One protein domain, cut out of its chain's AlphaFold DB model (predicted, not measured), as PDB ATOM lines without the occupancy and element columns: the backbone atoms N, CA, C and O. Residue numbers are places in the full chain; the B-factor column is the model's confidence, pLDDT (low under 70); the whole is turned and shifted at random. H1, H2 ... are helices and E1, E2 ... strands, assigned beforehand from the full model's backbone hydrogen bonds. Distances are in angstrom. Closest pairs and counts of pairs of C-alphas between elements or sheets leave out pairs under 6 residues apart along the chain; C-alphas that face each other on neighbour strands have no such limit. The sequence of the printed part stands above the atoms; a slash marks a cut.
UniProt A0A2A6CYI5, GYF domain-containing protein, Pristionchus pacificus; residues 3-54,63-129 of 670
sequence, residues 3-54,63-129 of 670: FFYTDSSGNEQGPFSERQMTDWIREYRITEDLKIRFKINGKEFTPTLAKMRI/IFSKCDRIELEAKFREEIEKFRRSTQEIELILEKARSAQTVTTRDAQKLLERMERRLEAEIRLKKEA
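What this domain is: This is residues 3 to 54 and 63 to 129 of the 670 residues of the protein "GYF domain-containing protein" of Pristionchus pacificus (UniProt A0A2A6CYI5). A small, strongly twisted sheet of four strands has the short helix H1 standing over E2 and E1, while the long helix H3 runs past H1 and the sheet and well beyond them. After a tight turn H4 folds back beside H3 as the second leg of a narrow V, with its residues 112 to 129 sticking out free. The printed part has 119 residues, with four named helices and four named strands in the order E1 E2 H1 E3 E4 H2 H3 H4, a mixed class of helices and strands. The sheet's order is E2 E1 E3 E4, antiparallel throughout. The whole is loose and elongated, with a radius of gyration of the C-alphas of 18.9 A and spans of 59 by 35 by 29 A.

How they stand to each other: In the sheet, E1, residues 3 to 6, and E2, residues 12 to 17, form a hairpin, with N 3 and O 16 at 2.8 A. E3, residues 35 to 40, is antiparallel to E1 at 150 degrees, with N 4 and O 37 at 2.9 A. E4, residues 43 to 45, forms a hairpin with E3, with N 38 and O 45 at 2.9 A. The pairing is staggered: E3 pairs with E1 over residues 35 to 38 and with E4 over 38 to 40. E2, H1, residues 18 to 26, and E3 make a split strand-helix-strand unit, two strands running the same way with E1 between them, and its crossover is right-handed. H1 stands up from the sheet over E2 and E1, at a height over the sheet of 9.8 A. H2, residues 48 to 51, only grazes the sheet; its closest C-alphas to E3 are those of Ala 50 and Lys 35, 6.2 A apart. H3, residues 66 to 99, is only just on the sheet, with 5 pairs of C-alphas within 10 A, and only grazes it with residues 80 to 87. With residues 69 to 73 alone H3 touches H1, at a shallow tilt of 20 degrees, opposite ways; the closest C-alphas, of Glu 73 and Ile 25, are 6.8 A apart. H4, residues 105 to 129, is not on the sheet. H3 and H4 are close but not clearly touching, their closest C-alphas, of Ala 97 and Ala 108, being 7.6 A apart. In H1 and H4 every O i to N i+4 pair is within hydrogen-bond range, in H3 29 of 30; H2 is too short for such a pair.

Where its parts are: E1 begins at C-alpha 3, (-56.402, 47.023, -18.419). E3 is 17.1 A long and E2 14.8 A. H3 measures 49.1 A, from C-alpha 66 at (-55.584, 65.393, -2.015). H4 measures 36.6 A and ends at C-alpha 129, (-24.670, 51.220, -12.540).

The domain as a whole: The C-alphas of Ile 63 and Thr 104 are the two farthest apart, at 60.3 A. Residues 55 to 62 are not printed, and C-alphas 54 and 63 are 12.8 A apart across this cut. Of the links printed whole, none is long. Mean pLDDT of the printed part is 81.3; residues 47 to 54, 63 to 69 and 101 to 103 are under 70.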
ATOM      1  N   PHE A   3     -57.024  47.228 -19.715       96.12
ATOM      2  CA  PHE A   3     -56.402  47.023 -18.419       96.12
ATOM      3  C   PHE A   3     -57.011  45.806 -17.735       96.12
ATOM      4  O   PHE A   3     -58.212  45.558 -17.819       96.12
ATOM      5  N   PHE A   4     -56.169  45.072 -17.028       96.44
ATOM      6  CA  PHE A   4     -56.534  43.911 -16.233       96.44
ATOM      7  C   PHE A   4     -55.929  44.087 -14.843       96.44
ATOM      8  O   PHE A   4     -54.916  44.776 -14.700       96.44
ATOM      9  N   TYR A   5     -56.508  43.479 -13.817       95.38
ATOM     10  CA  TYR A   5     -55.873  43.427 -12.504       95.38
ATOM     11  C   TYR A   5     -56.004  42.044 -11.877       95.38
ATOM     12  O   TYR A   5     -56.985  41.343 -12.111       95.38
ATOM     13  N   THR A   6     -55.017  41.651 -11.075       94.75
ATOM     14  CA  THR A   6     -55.121  40.454 -10.233       94.75
ATOM     15  C   THR A   6     -55.810  40.818  -8.921       94.75
ATOM     16  O   THR A   6     -55.334  41.709  -8.214       94.75
ATOM     17  N   ASP A   7     -56.919  40.152  -8.602       93.56
ATOM     18  CA  ASP A   7     -57.627  40.329  -7.332       93.56
ATOM     19  C   ASP A   7     -56.934  39.605  -6.159       93.56
ATOM     20  O   ASP A   7     -55.940  38.892  -6.322       93.56
ATOM     21  N   SER A   8     -57.462  39.788  -4.945       90.69
ATOM     22  CA  SER A   8     -56.931  39.170  -3.720       90.69
ATOM     23  C   SER A   8     -57.079  37.643  -3.661       90.69
ATOM     24  O   SER A   8     -56.435  37.011  -2.824       90.69
ATOM     25  N   SER A   9     -57.883  37.043  -4.545       94.00
ATOM     26  CA  SER A   9     -57.989  35.586  -4.719       94.00
ATOM     27  C   SER A   9     -57.017  35.052  -5.780       94.00
ATOM     28  O   SER A   9     -56.944  33.843  -5.989       94.00
ATOM     29  N   GLY A  10     -56.267  35.933  -6.453       92.94
ATOM     30  CA  GLY A  10     -55.338  35.579  -7.524       92.94
ATOM     31  C   GLY A  10     -55.969  35.499  -8.918       92.94
ATOM     32  O   GLY A  10     -55.255  35.164  -9.865       92.94
ATOM     33  N   ASN A  11     -57.261  35.812  -9.078       95.56
ATOM     34  CA  ASN A  11     -57.914  35.775 -10.389       95.56
ATOM     35  C   ASN A  11     -57.650  37.068 -11.166       95.56
ATOM     36  O   ASN A  11     -57.527  38.146 -10.582       95.56
ATOM     37  N   GLU A  12     -57.592  36.973 -12.494       95.50
ATOM     38  CA  GLU A  12     -57.537  38.155 -13.353       95.50
ATOM     39  C   GLU A  12     -58.943  38.696 -13.634       95.50
ATOM     40  O   GLU A  12     -59.821  37.985 -14.117       95.50
ATOM     41  N   GLN A  13     -59.121  39.985 -13.363       97.25
ATOM     42  CA  GLN A  13     -60.323  40.759 -13.632       97.25
ATOM     43  C   GLN A  13     -60.055  41.706 -14.809       97.25
ATOM     44  O   GLN A  13     -59.047  42.419 -14.820       97.25
ATOM     45  N   GLY A  14     -60.955  41.742 -15.794       96.25
ATOM     46  CA  GLY A  14     -60.865  42.607 -16.978       96.25
ATOM     47  C   GLY A  14     -61.492  41.970 -18.228       96.25
ATOM     48  O   GLY A  14     -62.059  40.881 -18.132       96.25
ATOM     49  N   PRO A  15     -61.392  42.611 -19.408       97.06
ATOM     50  CA  PRO A  15     -60.733  43.894 -19.661       97.06
ATOM     51  C   PRO A  15     -61.520  45.106 -19.138       97.06
ATOM     52  O   PRO A  15     -62.746  45.155 -19.199       97.06
ATOM     53  N   PHE A  16     -60.789  46.137 -18.720       96.81
ATOM     54  CA  PHE A  16     -61.307  47.464 -18.389       96.81
ATOM     55  C   PHE A  16     -60.703  48.519 -19.317       96.81
ATOM     56  O   PHE A  16     -59.529  48.456 -19.678       96.81
ATOM     57  N   SER A  17     -61.488  49.524 -19.694       96.12
ATOM     58  CA  SER A  17     -60.973  50.651 -20.476       96.12
ATOM     59  C   SER A  17     -60.033  51.538 -19.650       96.12
ATOM     60  O   SER A  17     -60.177  51.672 -18.434       96.12
ATOM     61  N   GLU A  18     -59.122  52.232 -20.337       94.12
ATOM     62  CA  GLU A  18     -58.273  53.288 -19.764       94.12
ATOM     63  C   GLU A  18     -59.064  54.305 -18.930       94.12
ATOM     64  O   GLU A  18     -58.616  54.726 -17.863       94.12
ATOM     65  N   ARG A  19     -60.273  54.658 -19.385       94.56
ATOM     66  CA  ARG A  19     -61.173  55.560 -18.665       94.56
ATOM     67  C   ARG A  19     -61.633  54.958 -17.338       94.56
ATOM     68  O   ARG A  19     -61.481  55.617 -16.319       94.56
ATOM     69  N   GLN A  20     -62.137  53.721 -17.336       96.50
ATOM     70  CA  GLN A  20     -62.549  53.039 -16.100       96.50
ATOM     71  C   GLN A  20     -61.383  52.923 -15.113       96.50
ATOM     72  O   GLN A  20     -61.555  53.241 -13.942       96.50
ATOM     73  N   MET A  21     -60.193  52.544 -15.588       94.81
ATOM     74  CA  MET A  21     -59.009  52.416 -14.733       94.81
ATOM     75  C   MET A  21     -58.563  53.777 -14.163       94.81
ATOM     76  O   MET A  21     -58.260  53.884 -12.978       94.81
ATOM     77  N   THR A  22     -58.614  54.846 -14.966       91.19
ATOM     78  CA  THR A  22     -58.333  56.222 -14.512       91.19
ATOM     79  C   THR A  22     -59.365  56.711 -13.490       91.19
ATOM     80  O   THR A  22     -58.998  57.294 -12.470       91.19
ATOM     81  N   ASP A  23     -60.653  56.470 -13.736       94.75
ATOM     82  CA  ASP A  23     -61.732  56.889 -12.840       94.75
ATOM     83  C   ASP A  23     -61.699  56.077 -11.521       94.75
ATOM     84  O   ASP A  23     -61.897  56.638 -10.446       94.75
ATOM     85  N   TRP A  24     -61.286  54.802 -11.546       94.81
ATOM     86  CA  TRP A  24     -61.013  54.007 -10.339       94.81
ATOM     87  C   TRP A  24     -59.815  54.503  -9.520       94.81
ATOM     88  O   TRP A  24     -59.897  54.500  -8.291       94.81
ATOM     89  N   ILE A  25     -58.734  54.967 -10.160       89.19
ATOM     90  CA  ILE A  25     -57.606  55.617  -9.463       89.19
ATOM     91  C   ILE A  25     -58.076  56.917  -8.802       89.19
ATOM     92  O   ILE A  25     -57.792  57.156  -7.629       89.19
ATOM     93  N   ARG A  26     -58.863  57.732  -9.516       88.12
ATOM     94  CA  ARG A  26     -59.452  58.966  -8.972       88.12
ATOM     95  C   ARG A  26     -60.369  58.713  -7.782       88.12
ATOM     96  O   ARG A  26     -60.423  59.555  -6.888       88.12
ATOM     97  N   GLU A  27     -61.110  57.614  -7.788       94.44
ATOM     98  CA  GLU A  27     -62.036  57.221  -6.718       94.44
ATOM     99  C   GLU A  27     -61.382  56.363  -5.619       94.44
ATOM    100  O   GLU A  27     -62.071  55.948  -4.692       94.44
ATOM    101  N   TYR A  28     -60.071  56.101  -5.700       89.00
ATOM    102  CA  TYR A  28     -59.325  55.217  -4.792       89.00
ATOM    103  C   TYR A  28     -59.906  53.796  -4.667       89.00
ATOM    104  O   TYR A  28     -59.776  53.145  -3.631       89.00
ATOM    105  N   ARG A  29     -60.519  53.276  -5.739       90.75
ATOM    106  CA  ARG A  29     -60.956  51.867  -5.819       90.75
ATOM    107  C   ARG A  29     -59.795  50.894  -6.060       90.75
ATOM    108  O   ARG A  29     -60.010  49.688  -6.100       90.75
ATOM    109  N   ILE A  30     -58.584  51.421  -6.245       89.62
ATOM    110  CA  ILE A  30     -57.343  50.675  -6.452       89.62
ATOM    111  C   ILE A  30     -56.474  50.826  -5.206       89.62
ATOM    112  O   ILE A  30     -56.131  51.942  -4.820       89.62
ATOM    113  N   THR A  31     -56.115  49.701  -4.596       87.56
ATOM    114  CA  THR A  31     -55.194  49.616  -3.459       87.56
ATOM    115  C   THR A  31     -53.744  49.437  -3.933       87.56
ATOM    116  O   THR A  31     -53.500  48.984  -5.050       87.56
ATOM    117  N   GLU A  32     -52.758  49.794  -3.100       83.06
ATOM    118  CA  GLU A  32     -51.322  49.741  -3.462       83.06
ATOM    119  C   GLU A  32     -50.801  48.330  -3.796       83.06
ATOM    120  O   GLU A  32     -49.782  48.181  -4.471       83.06
ATOM    121  N   ASP A  33     -51.479  47.287  -3.317       85.81
ATOM    122  CA  ASP A  33     -51.167  45.881  -3.571       85.81
ATOM    123  C   ASP A  33     -51.802  45.327  -4.862       85.81
ATOM    124  O   ASP A  33     -51.431  44.232  -5.304       85.81
ATOM    125  N   LEU A  34     -52.706  46.080  -5.506       89.31
ATOM    126  CA  LEU A  34     -53.412  45.645  -6.708       89.31
ATOM    127  C   LEU A  34     -52.477  45.618  -7.929       89.31
ATOM    128  O   LEU A  34     -52.020  46.645  -8.435       89.31
ATOM    129  N   LYS A  35     -52.205  44.419  -8.450       91.88
ATOM    130  CA  LYS A  35     -51.317  44.232  -9.607       91.88
ATOM    131  C   LYS A  35     -52.074  44.488 -10.905       91.88
ATOM    132  O   LYS A  35     -52.819  43.625 -11.361       91.88
ATOM    133  N   ILE A  36     -51.852  45.651 -11.512       92.69
ATOM    134  CA  ILE A  36     -52.428  46.023 -12.812       92.69
ATOM    135  C   ILE A  36     -51.523  45.535 -13.957       92.69
ATOM    136  O   ILE A  36     -50.312  45.766 -13.947       92.69
ATOM    137  N   ARG A  37     -52.124  44.908 -14.974       93.38
ATOM    138  CA  ARG A  37     -51.535  44.591 -16.290       93.38
ATOM    139  C   ARG A  37     -52.285  45.366 -17.380       93.38
ATOM    140  O   ARG A  37     -53.407  45.819 -17.153       93.38
ATOM    141  N   PHE A  38     -51.718  45.504 -18.577       93.12
ATOM    142  CA  PHE A  38     -52.473  46.014 -19.727       93.12
ATOM    143  C   PHE A  38     -52.116  45.322 -21.045       93.12
ATOM    144  O   PHE A  38     -50.981  44.899 -21.268       93.12
ATOM    145  N   LYS A  39     -53.105  45.231 -21.939       93.12
ATOM    146  CA  LYS A  39     -52.951  44.800 -23.330       93.12
ATOM    147  C   LYS A  39     -53.026  45.995 -24.277       93.12
ATOM    148  O   LYS A  39     -53.930  46.830 -24.175       93.12
ATOM    149  N   ILE A  40     -52.107  46.041 -25.241       90.88
ATOM    150  CA  ILE A  40     -52.230  46.884 -26.439       90.88
ATOM    151  C   ILE A  40     -52.122  45.976 -27.660       90.88
ATOM    152  O   ILE A  40     -51.161  45.221 -27.793       90.88
ATOM    153  N   ASN A  41     -53.130  46.034 -28.535       90.56
ATOM    154  CA  ASN A  41     -53.202  45.276 -29.788       90.56
ATOM    155  C   ASN A  41     -52.901  43.772 -29.581       90.56
ATOM    156  O   ASN A  41     -52.095  43.172 -30.289       90.56
ATOM    157  N   GLY A  42     -53.507  43.187 -28.539       89.12
ATOM    158  CA  GLY A  42     -53.346  41.783 -28.135       89.12
ATOM    159  C   GLY A  42     -52.072  41.445 -27.344       89.12
ATOM    160  O   GLY A  42     -52.041  40.413 -26.678       89.12
ATOM    161  N   LYS A  43     -51.038  42.297 -27.355       86.94
ATOM    162  CA  LYS A  43     -49.772  42.057 -26.639       86.94
ATOM    163  C   LYS A  43     -49.888  42.439 -25.164       86.94
ATOM    164  O   LYS A  43     -50.373  43.525 -24.853       86.94
ATOM    165  N   GLU A  44     -49.427  41.558 -24.274       88.25
ATOM    166  CA  GLU A  44     -49.400  41.786 -22.822       88.25
ATOM    167  C   GLU A  44     -48.191  42.602 -22.376       88.25
ATOM    168  O   GLU A  44     -47.055  42.318 -22.751       88.25
ATOM    169  N   PHE A  45     -48.447  43.559 -21.486       81.94
ATOM    170  CA  PHE A  45     -47.433  44.336 -20.793       81.94
ATOM    171  C   PHE A  45     -47.785  44.404 -19.304       81.94
ATOM    172  O   PHE A  45     -48.915  44.703 -18.916       81.94
ATOM    173  N   THR A  46     -46.802  44.109 -18.455       79.50
ATOM    174  CA  THR A  46     -46.923  44.252 -16.998       79.50
ATOM    175  C   THR A  46     -46.090  45.465 -16.586       79.50
ATOM    176  O   THR A  46     -44.862  45.358 -16.579       79.50
ATOM    177  N   PRO A  47     -46.700  46.632 -16.307       64.88
ATOM    178  CA  PRO A  47     -45.953  47.817 -15.908       64.88
ATOM    179  C   PRO A  47     -45.260  47.602 -14.560       64.88
ATOM    180  O   PRO A  47     -45.831  47.045 -13.623       64.88
ATOM    181  N   THR A  48     -44.046  48.132 -14.411       50.81
ATOM    182  CA  THR A  48     -43.242  48.029 -13.178       50.81
ATOM    183  C   THR A  48     -43.787  48.877 -12.008       50.81
ATOM    184  O   THR A  48     -43.120  49.032 -10.987       50.81
ATOM    185  N   LEU A  49     -45.019  49.392 -12.125       48.62
ATOM    186  CA  LEU A  49     -45.759  50.123 -11.087       48.62
ATOM    187  C   LEU A  49     -45.936  49.306  -9.793       48.62
ATOM    188  O   LEU A  49     -46.042  49.895  -8.721       48.62
ATOM    189  N   ALA A  50     -45.830  47.972  -9.854       41.03
ATOM    190  CA  ALA A  50     -45.835  47.048  -8.710       41.03
ATOM    191  C   ALA A  50     -44.659  47.214  -7.702       41.03
ATOM    192  O   ALA A  50     -44.392  46.323  -6.893       41.03
ATOM    193  N   LYS A  51     -43.933  48.342  -7.743       40.28
ATOM    194  CA  LYS A  51     -43.010  48.808  -6.693       40.28
ATOM    195  C   LYS A  51     -43.258  50.257  -6.241       40.28
ATOM    196  O   LYS A  51     -42.397  50.823  -5.565       40.28
ATOM    197  N   MET A  52     -44.438  50.832  -6.495       36.91
ATOM    198  CA  MET A  52     -44.925  52.000  -5.745       36.91
ATOM    199  C   MET A  52     -45.288  51.608  -4.301       36.91
ATOM    200  O   MET A  52     -46.438  51.679  -3.895       36.91
ATOM    201  N   ARG A  53     -44.279  51.228  -3.502       35.56
ATOM    202  CA  ARG A  53     -44.377  51.295  -2.039       35.56
ATOM    203  C   ARG A  53     -44.486  52.768  -1.662       35.56
ATOM    204  O   ARG A  53     -43.461  53.461  -1.666       35.56
ATOM    205  N   ILE A  54     -45.673  53.238  -1.294       38.62
ATOM    206  CA  ILE A  54     -45.775  54.520  -0.603       38.62
ATOM    207  C   ILE A  54     -45.131  54.319   0.777       38.62
ATOM    208  O   ILE A  54     -45.356  53.322   1.466       38.62
ATOM    209  N   ILE A  63     -56.790  56.942   4.055       44.25
ATOM    210  CA  ILE A  63     -57.352  58.178   3.508       44.25
ATOM    211  C   ILE A  63     -56.202  58.917   2.815       44.25
ATOM    212  O   ILE A  63     -55.514  59.733   3.430       44.25
ATOM    213  N   PHE A  64     -55.977  58.603   1.538       46.31
ATOM    214  CA  PHE A  64     -55.051  59.341   0.680       46.31
ATOM    215  C   PHE A  64     -55.373  60.839   0.708       46.31
ATOM    216  O   PHE A  64     -56.522  61.250   0.489       46.31
ATOM    217  N   SER A  65     -54.359  61.672   0.945       56.50
ATOM    218  CA  SER A  65     -54.527  63.120   0.893       56.50
ATOM    219  C   SER A  65     -54.823  63.577  -0.542       56.50
ATOM    220  O   SER A  65     -54.511  62.904  -1.529       56.50
ATOM    221  N   LYS A  66     -55.388  64.782  -0.688       61.94
ATOM    222  CA  LYS A  66     -55.584  65.393  -2.015       61.94
ATOM    223  C   LYS A  66     -54.271  65.577  -2.796       61.94
ATOM    224  O   LYS A  66     -54.346  65.740  -4.010       61.94
ATOM    225  N   CYS A  67     -53.113  65.560  -2.133       52.44
ATOM    226  CA  CYS A  67     -51.804  65.639  -2.778       52.44
ATOM    227  C   CYS A  67     -51.402  64.280  -3.370       52.44
ATOM    228  O   CYS A  67     -51.110  64.209  -4.563       52.44
ATOM    229  N   ASP A  68     -51.504  63.204  -2.580       68.94
ATOM    230  CA  ASP A  68     -51.174  61.832  -3.006       68.94
ATOM    231  C   ASP A  68     -51.990  61.421  -4.245       68.94
ATOM    232  O   ASP A  68     -51.462  60.813  -5.176       68.94
ATOM    233  N   ARG A  69     -53.266  61.840  -4.303       66.25
ATOM    234  CA  ARG A  69     -54.156  61.663  -5.466       66.25
ATOM    235  C   ARG A  69     -53.551  62.180  -6.769       66.25
ATOM    236  O   ARG A  69     -53.642  61.520  -7.800       66.25
ATOM    237  N   ILE A  70     -52.992  63.390  -6.722       71.88
ATOM    238  CA  ILE A  70     -52.487  64.101  -7.899       71.88
ATOM    239  C   ILE A  70     -51.159  63.481  -8.333       71.88
ATOM    240  O   ILE A  70     -50.957  63.278  -9.525       71.88
ATOM    241  N   GLU A  71     -50.293  63.117  -7.384       75.12
ATOM    242  CA  GLU A  71     -49.023  62.448  -7.679       75.12
ATOM    243  C   GLU A  71     -49.234  61.042  -8.272       75.12
ATOM    244  O   GLU A  71     -48.578  60.682  -9.252       75.12
ATOM    245  N   LEU A  72     -50.179  60.263  -7.732       70.19
ATOM    246  CA  LEU A  72     -50.523  58.935  -8.248       70.19
ATOM    247  C   LEU A  72     -51.164  59.012  -9.643       70.19
ATOM    248  O   LEU A  72     -50.753  58.280 -10.544       70.19
ATOM    249  N   GLU A  73     -52.127  59.921  -9.855       74.88
ATOM    250  CA  GLU A  73     -52.748  60.108 -11.173       74.88
ATOM    251  C   GLU A  73     -51.731  60.629 -12.207       74.88
ATOM    252  O   GLU A  73     -51.735  60.168 -13.348       74.88
ATOM    253  N   ALA A  74     -50.822  61.533 -11.820       77.69
ATOM    254  CA  ALA A  74     -49.758  62.025 -12.696       77.69
ATOM    255  C   ALA A  74     -48.805  60.900 -13.129       77.69
ATOM    256  O   ALA A  74     -48.606  60.714 -14.328       77.69
ATOM    257  N   LYS A  75     -48.289  60.097 -12.187       78.81
ATOM    258  CA  LYS A  75     -47.386  58.967 -12.488       78.81
ATOM    259  C   LYS A  75     -48.045  57.886 -13.342       78.81
ATOM    260  O   LYS A  75     -47.406  57.335 -14.236       78.81
ATOM    261  N   PHE A  76     -49.328  57.603 -13.111       77.88
ATOM    262  CA  PHE A  76     -50.080  56.659 -13.940       77.88
ATOM    263  C   PHE A  76     -50.219  57.158 -15.387       77.88
ATOM    264  O   PHE A  76     -49.973  56.399 -16.326       77.88
ATOM    265  N   ARG A  77     -50.538  58.448 -15.583       80.62
ATOM    266  CA  ARG A  77     -50.556  59.065 -16.922       80.62
ATOM    267  C   ARG A  77     -49.164  59.111 -17.561       80.62
ATOM    268  O   ARG A  77     -49.063  58.887 -18.763       80.62
ATOM    269  N   GLU A  78     -48.112  59.382 -16.787       84.50
ATOM    270  CA  GLU A  78     -46.729  59.432 -17.277       84.50
ATOM    271  C   GLU A  78     -46.285  58.079 -17.847       84.50
ATOM    272  O   GLU A  78     -45.812  58.029 -18.981       84.50
ATOM    273  N   GLU A  79     -46.499  56.974 -17.121       79.31
ATOM    274  CA  GLU A  79     -46.174  55.633 -17.628       79.31
ATOM    275  C   GLU A  79     -47.044  55.238 -18.837       79.31
ATOM    276  O   GLU A  79     -46.522  54.627 -19.770       79.31
ATOM    277  N   ILE A  80     -48.324  55.640 -18.903       79.38
ATOM    278  CA  ILE A  80     -49.158  55.439 -20.106       79.38
ATOM    279  C   ILE A  80     -48.600  56.212 -21.311       79.38
ATOM    280  O   ILE A  80     -48.477  55.648 -22.397       79.38
ATOM    281  N   GLU A  81     -48.232  57.484 -21.148       84.75
ATOM    282  CA  GLU A  81     -47.687  58.313 -22.234       84.75
ATOM    283  C   GLU A  81     -46.303  57.846 -22.695       84.75
ATOM    284  O   GLU A  81     -46.029  57.751 -23.893       84.75
ATOM    285  N   LYS A  82     -45.438  57.480 -21.751       82.50
ATOM    286  CA  LYS A  82     -44.149  56.831 -22.004       82.50
ATOM    287  C   LYS A  82     -44.335  55.532 -22.794       82.50
ATOM    288  O   LYS A  82     -43.650  55.327 -23.795       82.50
ATOM    289  N   PHE A  83     -45.317  54.710 -22.419       77.19
ATOM    290  CA  PHE A  83     -45.643  53.480 -23.139       77.19
ATOM    291  C   PHE A  83     -46.217  53.737 -24.546       77.19
ATOM    292  O   PHE A  83     -45.829  53.063 -25.505       77.19
ATOM    293  N   ARG A  84     -47.091  54.742 -24.706       81.94
ATOM    294  CA  ARG A  84     -47.592  55.191 -26.019       81.94
ATOM    295  C   ARG A  84     -46.450  55.608 -26.940       81.94
ATOM    296  O   ARG A  84     -46.406  55.139 -28.072       81.94
ATOM    297  N   ARG A  85     -45.500  56.410 -26.446       85.00
ATOM    298  CA  ARG A  85     -44.321  56.847 -27.215       85.00
ATOM    299  C   ARG A  85     -43.467  55.663 -27.666       85.00
ATOM    300  O   ARG A  85     -43.157  55.576 -28.847       85.00
ATOM    301  N   SER A  86     -43.160  54.714 -26.777       78.44
ATOM    302  CA  SER A  86     -42.430  53.495 -27.161       78.44
ATOM    303  C   SER A  86     -43.205  52.625 -28.159       78.44
ATOM    304  O   SER A  86     -42.600  52.032 -29.047       78.44
ATOM    305  N   THR A  87     -44.538  52.573 -28.065       78.31
ATOM    306  CA  THR A  87     -45.380  51.859 -29.043       78.31
ATOM    307  C   THR A  87     -45.321  52.535 -30.416       78.31
ATOM    308  O   THR A  87     -45.046  51.866 -31.407       78.31
ATOM    309  N   GLN A  88     -45.482  53.861 -30.466       85.00
ATOM    310  CA  GLN A  88     -45.382  54.664 -31.691       85.00
ATOM    311  C   GLN A  88     -43.983  54.605 -32.319       85.00
ATOM    312  O   GLN A  88     -43.862  54.556 -33.539       85.00
ATOM    313  N   GLU A  89     -42.919  54.570 -31.513       86.19
ATOM    314  CA  GLU A  89     -41.547  54.403 -31.999       86.19
ATOM    315  C   GLU A  89     -41.344  53.023 -32.646       86.19
ATOM    316  O   GLU A  89     -40.792  52.934 -33.744       86.19
ATOM    317  N   ILE A  90     -41.856  51.953 -32.026       78.25
ATOM    318  CA  ILE A  90     -41.837  50.598 -32.602       78.25
ATOM    319  C   ILE A  90     -42.667  50.538 -33.893       78.25
ATOM    320  O   ILE A  90     -42.214  49.957 -34.879       78.25
ATOM    321  N   GLU A  91     -43.854  51.147 -33.924       83.56
ATOM    322  CA  GLU A  91     -44.700  51.199 -35.123       83.56
ATOM    323  C   GLU A  91     -44.027  51.990 -36.257       83.56
ATOM    324  O   GLU A  91     -43.985  51.496 -37.381       83.56
ATOM    325  N   LEU A  92     -43.379  53.123 -35.960       88.12
ATOM    326  CA  LEU A  92     -42.595  53.909 -36.922       88.12
ATOM    327  C   LEU A  92     -41.350  53.158 -37.434       88.12
ATOM    328  O   LEU A  92     -40.966  53.311 -38.594       88.12
ATOM    329  N   ILE A  93     -40.702  52.341 -36.597       83.00
ATOM    330  CA  ILE A  93     -39.595  51.463 -37.017       83.00
ATOM    331  C   ILE A  93     -40.116  50.357 -37.945       83.00
ATOM    332  O   ILE A  93     -39.508  50.095 -38.983       83.00
ATOM    333  N   LEU A  94     -41.259  49.744 -37.621       80.06
ATOM    334  CA  LEU A  94     -41.901  48.725 -38.459       80.06
ATOM    335  C   LEU A  94     -42.442  49.301 -39.776       80.06
ATOM    336  O   LEU A  94     -42.394  48.618 -40.796       80.06
ATOM    337  N   GLU A  95     -42.938  50.538 -39.780       87.75
ATOM    338  CA  GLU A  95     -43.346  51.253 -40.990       87.75
ATOM    339  C   GLU A  95     -42.134  51.557 -41.876       87.75
ATOM    340  O   GLU A  95     -42.144  51.209 -43.055       87.75
ATOM    341  N   LYS A  96     -41.048  52.099 -41.306       84.94
ATOM    342  CA  LYS A  96     -39.777  52.315 -42.024       84.94
ATOM    343  C   LYS A  96     -39.198  51.019 -42.591       84.94
ATOM    344  O   LYS A  96     -38.677  51.028 -43.698       84.94
ATOM    345  N   ALA A  97     -39.314  49.902 -41.873       79.88
ATOM    346  CA  ALA A  97     -38.889  48.594 -42.369       79.88
ATOM    347  C   ALA A  97     -39.758  48.083 -43.538       79.88
ATOM    348  O   ALA A  97     -39.238  47.408 -44.424       79.88
ATOM    349  N   ARG A  98     -41.057  48.421 -43.577       84.81
ATOM    350  CA  ARG A  98     -41.948  48.108 -44.711       84.81
ATOM    351  C   ARG A  98     -41.711  49.030 -45.907       84.81
ATOM    352  O   ARG A  98     -41.602  48.540 -47.023       84.81
ATOM    353  N   SER A  99     -41.594  50.343 -45.701       83.31
ATOM    354  CA  SER A  99     -41.313  51.289 -46.793       83.31
ATOM    355  C   SER A  99     -39.917  51.091 -47.394       83.31
ATOM    356  O   SER A  99     -39.708  51.361 -48.573       83.31
ATOM    357  N   ALA A 100     -38.988  50.515 -46.627       75.44
ATOM    358  CA  ALA A 100     -37.697  50.034 -47.099       75.44
ATOM    359  C   ALA A 100     -37.755  48.692 -47.869       75.44
ATOM    360  O   ALA A 100     -36.735  48.020 -47.956       75.44
ATOM    361  N   GLN A 101     -38.879  48.280 -48.472       52.69
ATOM    362  CA  GLN A 101     -38.974  47.022 -49.245       52.69
ATOM    363  C   GLN A 101     -38.187  46.982 -50.579       52.69
ATOM    364  O   GLN A 101     -38.290  46.013 -51.326       52.69
ATOM    365  N   THR A 102     -37.335  47.974 -50.857       52.22
ATOM    366  CA  THR A 102     -36.236  47.882 -51.843       52.22
ATOM    367  C   THR A 102     -34.892  47.464 -51.223       52.22
ATOM    368  O   THR A 102     -33.936  47.182 -51.944       52.22
ATOM    369  N   VAL A 103     -34.799  47.401 -49.891       55.38
ATOM    370  CA  VAL A 103     -33.620  46.959 -49.137       55.38
ATOM    371  C   VAL A 103     -33.624  45.437 -49.032       55.38
ATOM    372  O   VAL A 103     -34.628  44.822 -48.674       55.38
ATOM    373  N   THR A 104     -32.486  44.807 -49.336       70.94
ATOM    374  CA  THR A 104     -32.391  43.343 -49.333       70.94
ATOM    375  C   THR A 104     -32.578  42.768 -47.924       70.94
ATOM    376  O   THR A 104     -32.194  43.385 -46.925       70.94
ATOM    377  N   THR A 105     -33.096  41.539 -47.825       72.44
ATOM    378  CA  THR A 105     -33.244  40.804 -46.549       72.44
ATOM    379  C   THR A 105     -31.950  40.759 -45.731       72.44
ATOM    380  O   THR A 105     -31.993  40.803 -44.503       72.44
ATOM    381  N   ARG A 106     -30.791  40.756 -46.402       76.19
ATOM    382  CA  ARG A 106     -29.459  40.780 -45.785       76.19
ATOM    383  C   ARG A 106     -29.182  42.061 -44.992       76.19
ATOM    384  O   ARG A 106     -28.490  42.009 -43.979       76.19
ATOM    385  N   ASP A 107     -29.689  43.203 -45.442       76.69
ATOM    386  CA  ASP A 107     -29.423  44.500 -44.812       76.69
ATOM    387  C   ASP A 107     -30.441  44.822 -43.709       76.69
ATOM    388  O   ASP A 107     -30.068  45.398 -42.686       76.69
ATOM    389  N   ALA A 108     -31.679  44.331 -43.842       73.12
ATOM    390  CA  ALA A 108     -32.632  44.276 -42.733       73.12
ATOM    391  C   ALA A 108     -32.090  43.429 -41.562       73.12
ATOM    392  O   ALA A 108     -32.164  43.848 -40.407       73.12
ATOM    393  N   GLN A 109     -31.463  42.282 -41.856       79.88
ATOM    394  CA  GLN A 109     -30.843  41.421 -40.843       79.88
ATOM    395  C   GLN A 109     -29.657  42.106 -40.133       79.88
ATOM    396  O   GLN A 109     -29.616  42.124 -38.904       79.88
ATOM    397  N   LYS A 110     -28.760  42.781 -40.873       85.50
ATOM    398  CA  LYS A 110     -27.690  43.617 -40.278       85.50
ATOM    399  C   LYS A 110     -28.231  44.723 -39.365       85.50
ATOM    400  O   LYS A 110     -27.572  45.086 -38.391       85.50
ATOM    401  N   LEU A 111     -29.382  45.315 -39.701       80.62
ATOM    402  CA  LEU A 111     -30.002  46.354 -38.877       80.62
ATOM    403  C   LEU A 111     -30.543  45.770 -37.565       80.62
ATOM    404  O   LEU A 111     -30.325  46.374 -36.514       80.62
ATOM    405  N   LEU A 112     -31.163  44.587 -37.619       82.69
ATOM    406  CA  LEU A 112     -31.655  43.862 -36.446       82.69
ATOM    407  C   LEU A 112     -30.511  43.552 -35.463       82.69
ATOM    408  O   LEU A 112     -30.552  44.014 -34.323       82.69
ATOM    409  N   GLU A 113     -29.426  42.931 -35.944       90.25
ATOM    410  CA  GLU A 113     -28.224  42.640 -35.140       90.25
ATOM    411  C   GLU A 113     -27.610  43.897 -34.489       90.25
ATOM    412  O   GLU A 113     -26.932  43.822 -33.460       90.25
ATOM    413  N   ARG A 114     -27.783  45.069 -35.116       90.38
ATOM    414  CA  ARG A 114     -27.270  46.356 -34.620       90.38
ATOM    415  C   ARG A 114     -28.180  46.973 -33.553       90.38
ATOM    416  O   ARG A 114     -27.691  47.735 -32.719       90.38
ATOM    417  N   MET A 115     -29.473  46.652 -33.574       83.25
ATOM    418  CA  MET A 115     -30.424  47.013 -32.519       83.25
ATOM    419  C   MET A 115     -30.277  46.092 -31.304       83.25
ATOM    420  O   MET A 115     -30.213  46.590 -30.181       83.25
ATOM    421  N   GLU A 116     -30.119  44.785 -31.518       89.44
ATOM    422  CA  GLU A 116     -29.871  43.797 -30.456       89.44
ATOM    423  C   GLU A 116     -28.601  44.146 -29.666       89.44
ATOM    424  O   GLU A 116     -28.669  44.378 -28.459       89.44
ATOM    425  N   ARG A 117     -27.470  44.358 -30.358       91.62
ATOM    426  CA  ARG A 117     -26.203  44.781 -29.729       91.62
ATOM    427  C   ARG A 117     -26.287  46.124 -28.984       91.62
ATOM    428  O   ARG A 117     -25.520  46.353 -28.049       91.62
ATOM    429  N   ARG A 118     -27.209  47.023 -29.361       88.62
ATOM    430  CA  ARG A 118     -27.491  48.261 -28.603       88.62
ATOM    431  C   ARG A 118     -28.267  47.977 -27.317       88.62
ATOM    432  O   ARG A 118     -27.916  48.520 -26.272       88.62
ATOM    433  N   LEU A 119     -29.286  47.122 -27.385       86.94
ATOM    434  CA  LEU A 119     -30.100  46.740 -26.231       86.94
ATOM    435  C   LEU A 119     -29.270  45.982 -25.180       86.94
ATOM    436  O   LEU A 119     -29.364  46.280 -23.990       86.94
ATOM    437  N   GLU A 120     -28.399  45.068 -25.613       92.31
ATOM    438  CA  GLU A 120     -27.448  44.372 -24.736       92.31
ATOM    439  C   GLU A 120     -26.498  45.344 -24.020       92.31
ATOM    440  O   GLU A 120     -26.279  45.221 -22.811       92.31
ATOM    441  N   ALA A 121     -25.977  46.348 -24.736       92.19
ATOM    442  CA  ALA A 121     -25.115  47.376 -24.157       92.19
ATOM    443  C   ALA A 121     -25.847  48.215 -23.093       92.19
ATOM    444  O   ALA A 121     -25.288  48.464 -22.024       92.19
ATOM    445  N   GLU A 122     -27.110  48.594 -23.319       88.69
ATOM    446  CA  GLU A 122     -27.923  49.268 -22.297       88.69
ATOM    447  C   GLU A 122     -28.191  48.393 -21.067       88.69
ATOM    448  O   GLU A 122     -28.097  48.874 -19.935       88.69
ATOM    449  N   ILE A 123     -28.527  47.114 -21.266       87.88
ATOM    450  CA  ILE A 123     -28.760  46.160 -20.169       87.88
ATOM    451  C   ILE A 123     -27.483  45.997 -19.334       87.88
ATOM    452  O   ILE A 123     -27.545  45.970 -18.103       87.88
ATOM    453  N   ARG A 124     -26.319  45.936 -19.991       93.31
ATOM    454  CA  ARG A 124     -25.013  45.888 -19.329       93.31
ATOM    455  C   ARG A 124     -24.730  47.161 -18.528       93.31
ATOM    456  O   ARG A 124     -24.414  47.055 -17.345       93.31
ATOM    457  N   LEU A 125     -24.900  48.344 -19.121       93.44
ATOM    458  CA  LEU A 125     -24.679  49.627 -18.435       93.44
ATOM    459  C   LEU A 125     -25.593  49.802 -17.211       93.44
ATOM    460  O   LEU A 125     -25.137  50.285 -16.175       93.44
ATOM    461  N   LYS A 126     -26.855  49.356 -17.290       85.56
ATOM    462  CA  LYS A 126     -27.790  49.369 -16.149       85.56
ATOM    463  C   LYS A 126     -27.298  48.460 -15.011       85.56
ATOM    464  O   LYS A 126     -27.209  48.925 -13.877       85.56
ATOM    465  N   LYS A 127     -26.858  47.231 -15.313       89.06
ATOM    466  CA  LYS A 127     -26.260  46.312 -14.319       89.06
ATOM    467  C   LYS A 127     -24.974  46.867 -13.687       89.06
ATOM    468  O   LYS A 127     -24.792  46.763 -12.477       89.06
ATOM    469  N   GLU A 128     -24.096  47.488 -14.476       92.81
ATOM    470  CA  GLU A 128     -22.862  48.112 -13.971       92.81
ATOM    471  C   GLU A 128     -23.150  49.342 -13.081       92.81
ATOM    472  O   GLU A 128     -22.439  49.577 -12.099       92.81
ATOM    473  N   ALA A 129     -24.214  50.102 -13.369       86.06
ATOM    474  CA  ALA A 129     -24.670  51.220 -12.540       86.06
ATOM    475  C   ALA A 129     -25.349  50.772 -11.229       86.06
ATOM    476  O   ALA A 129     -25.222  51.455 -10.211       86.06
TER     477      ALA A 129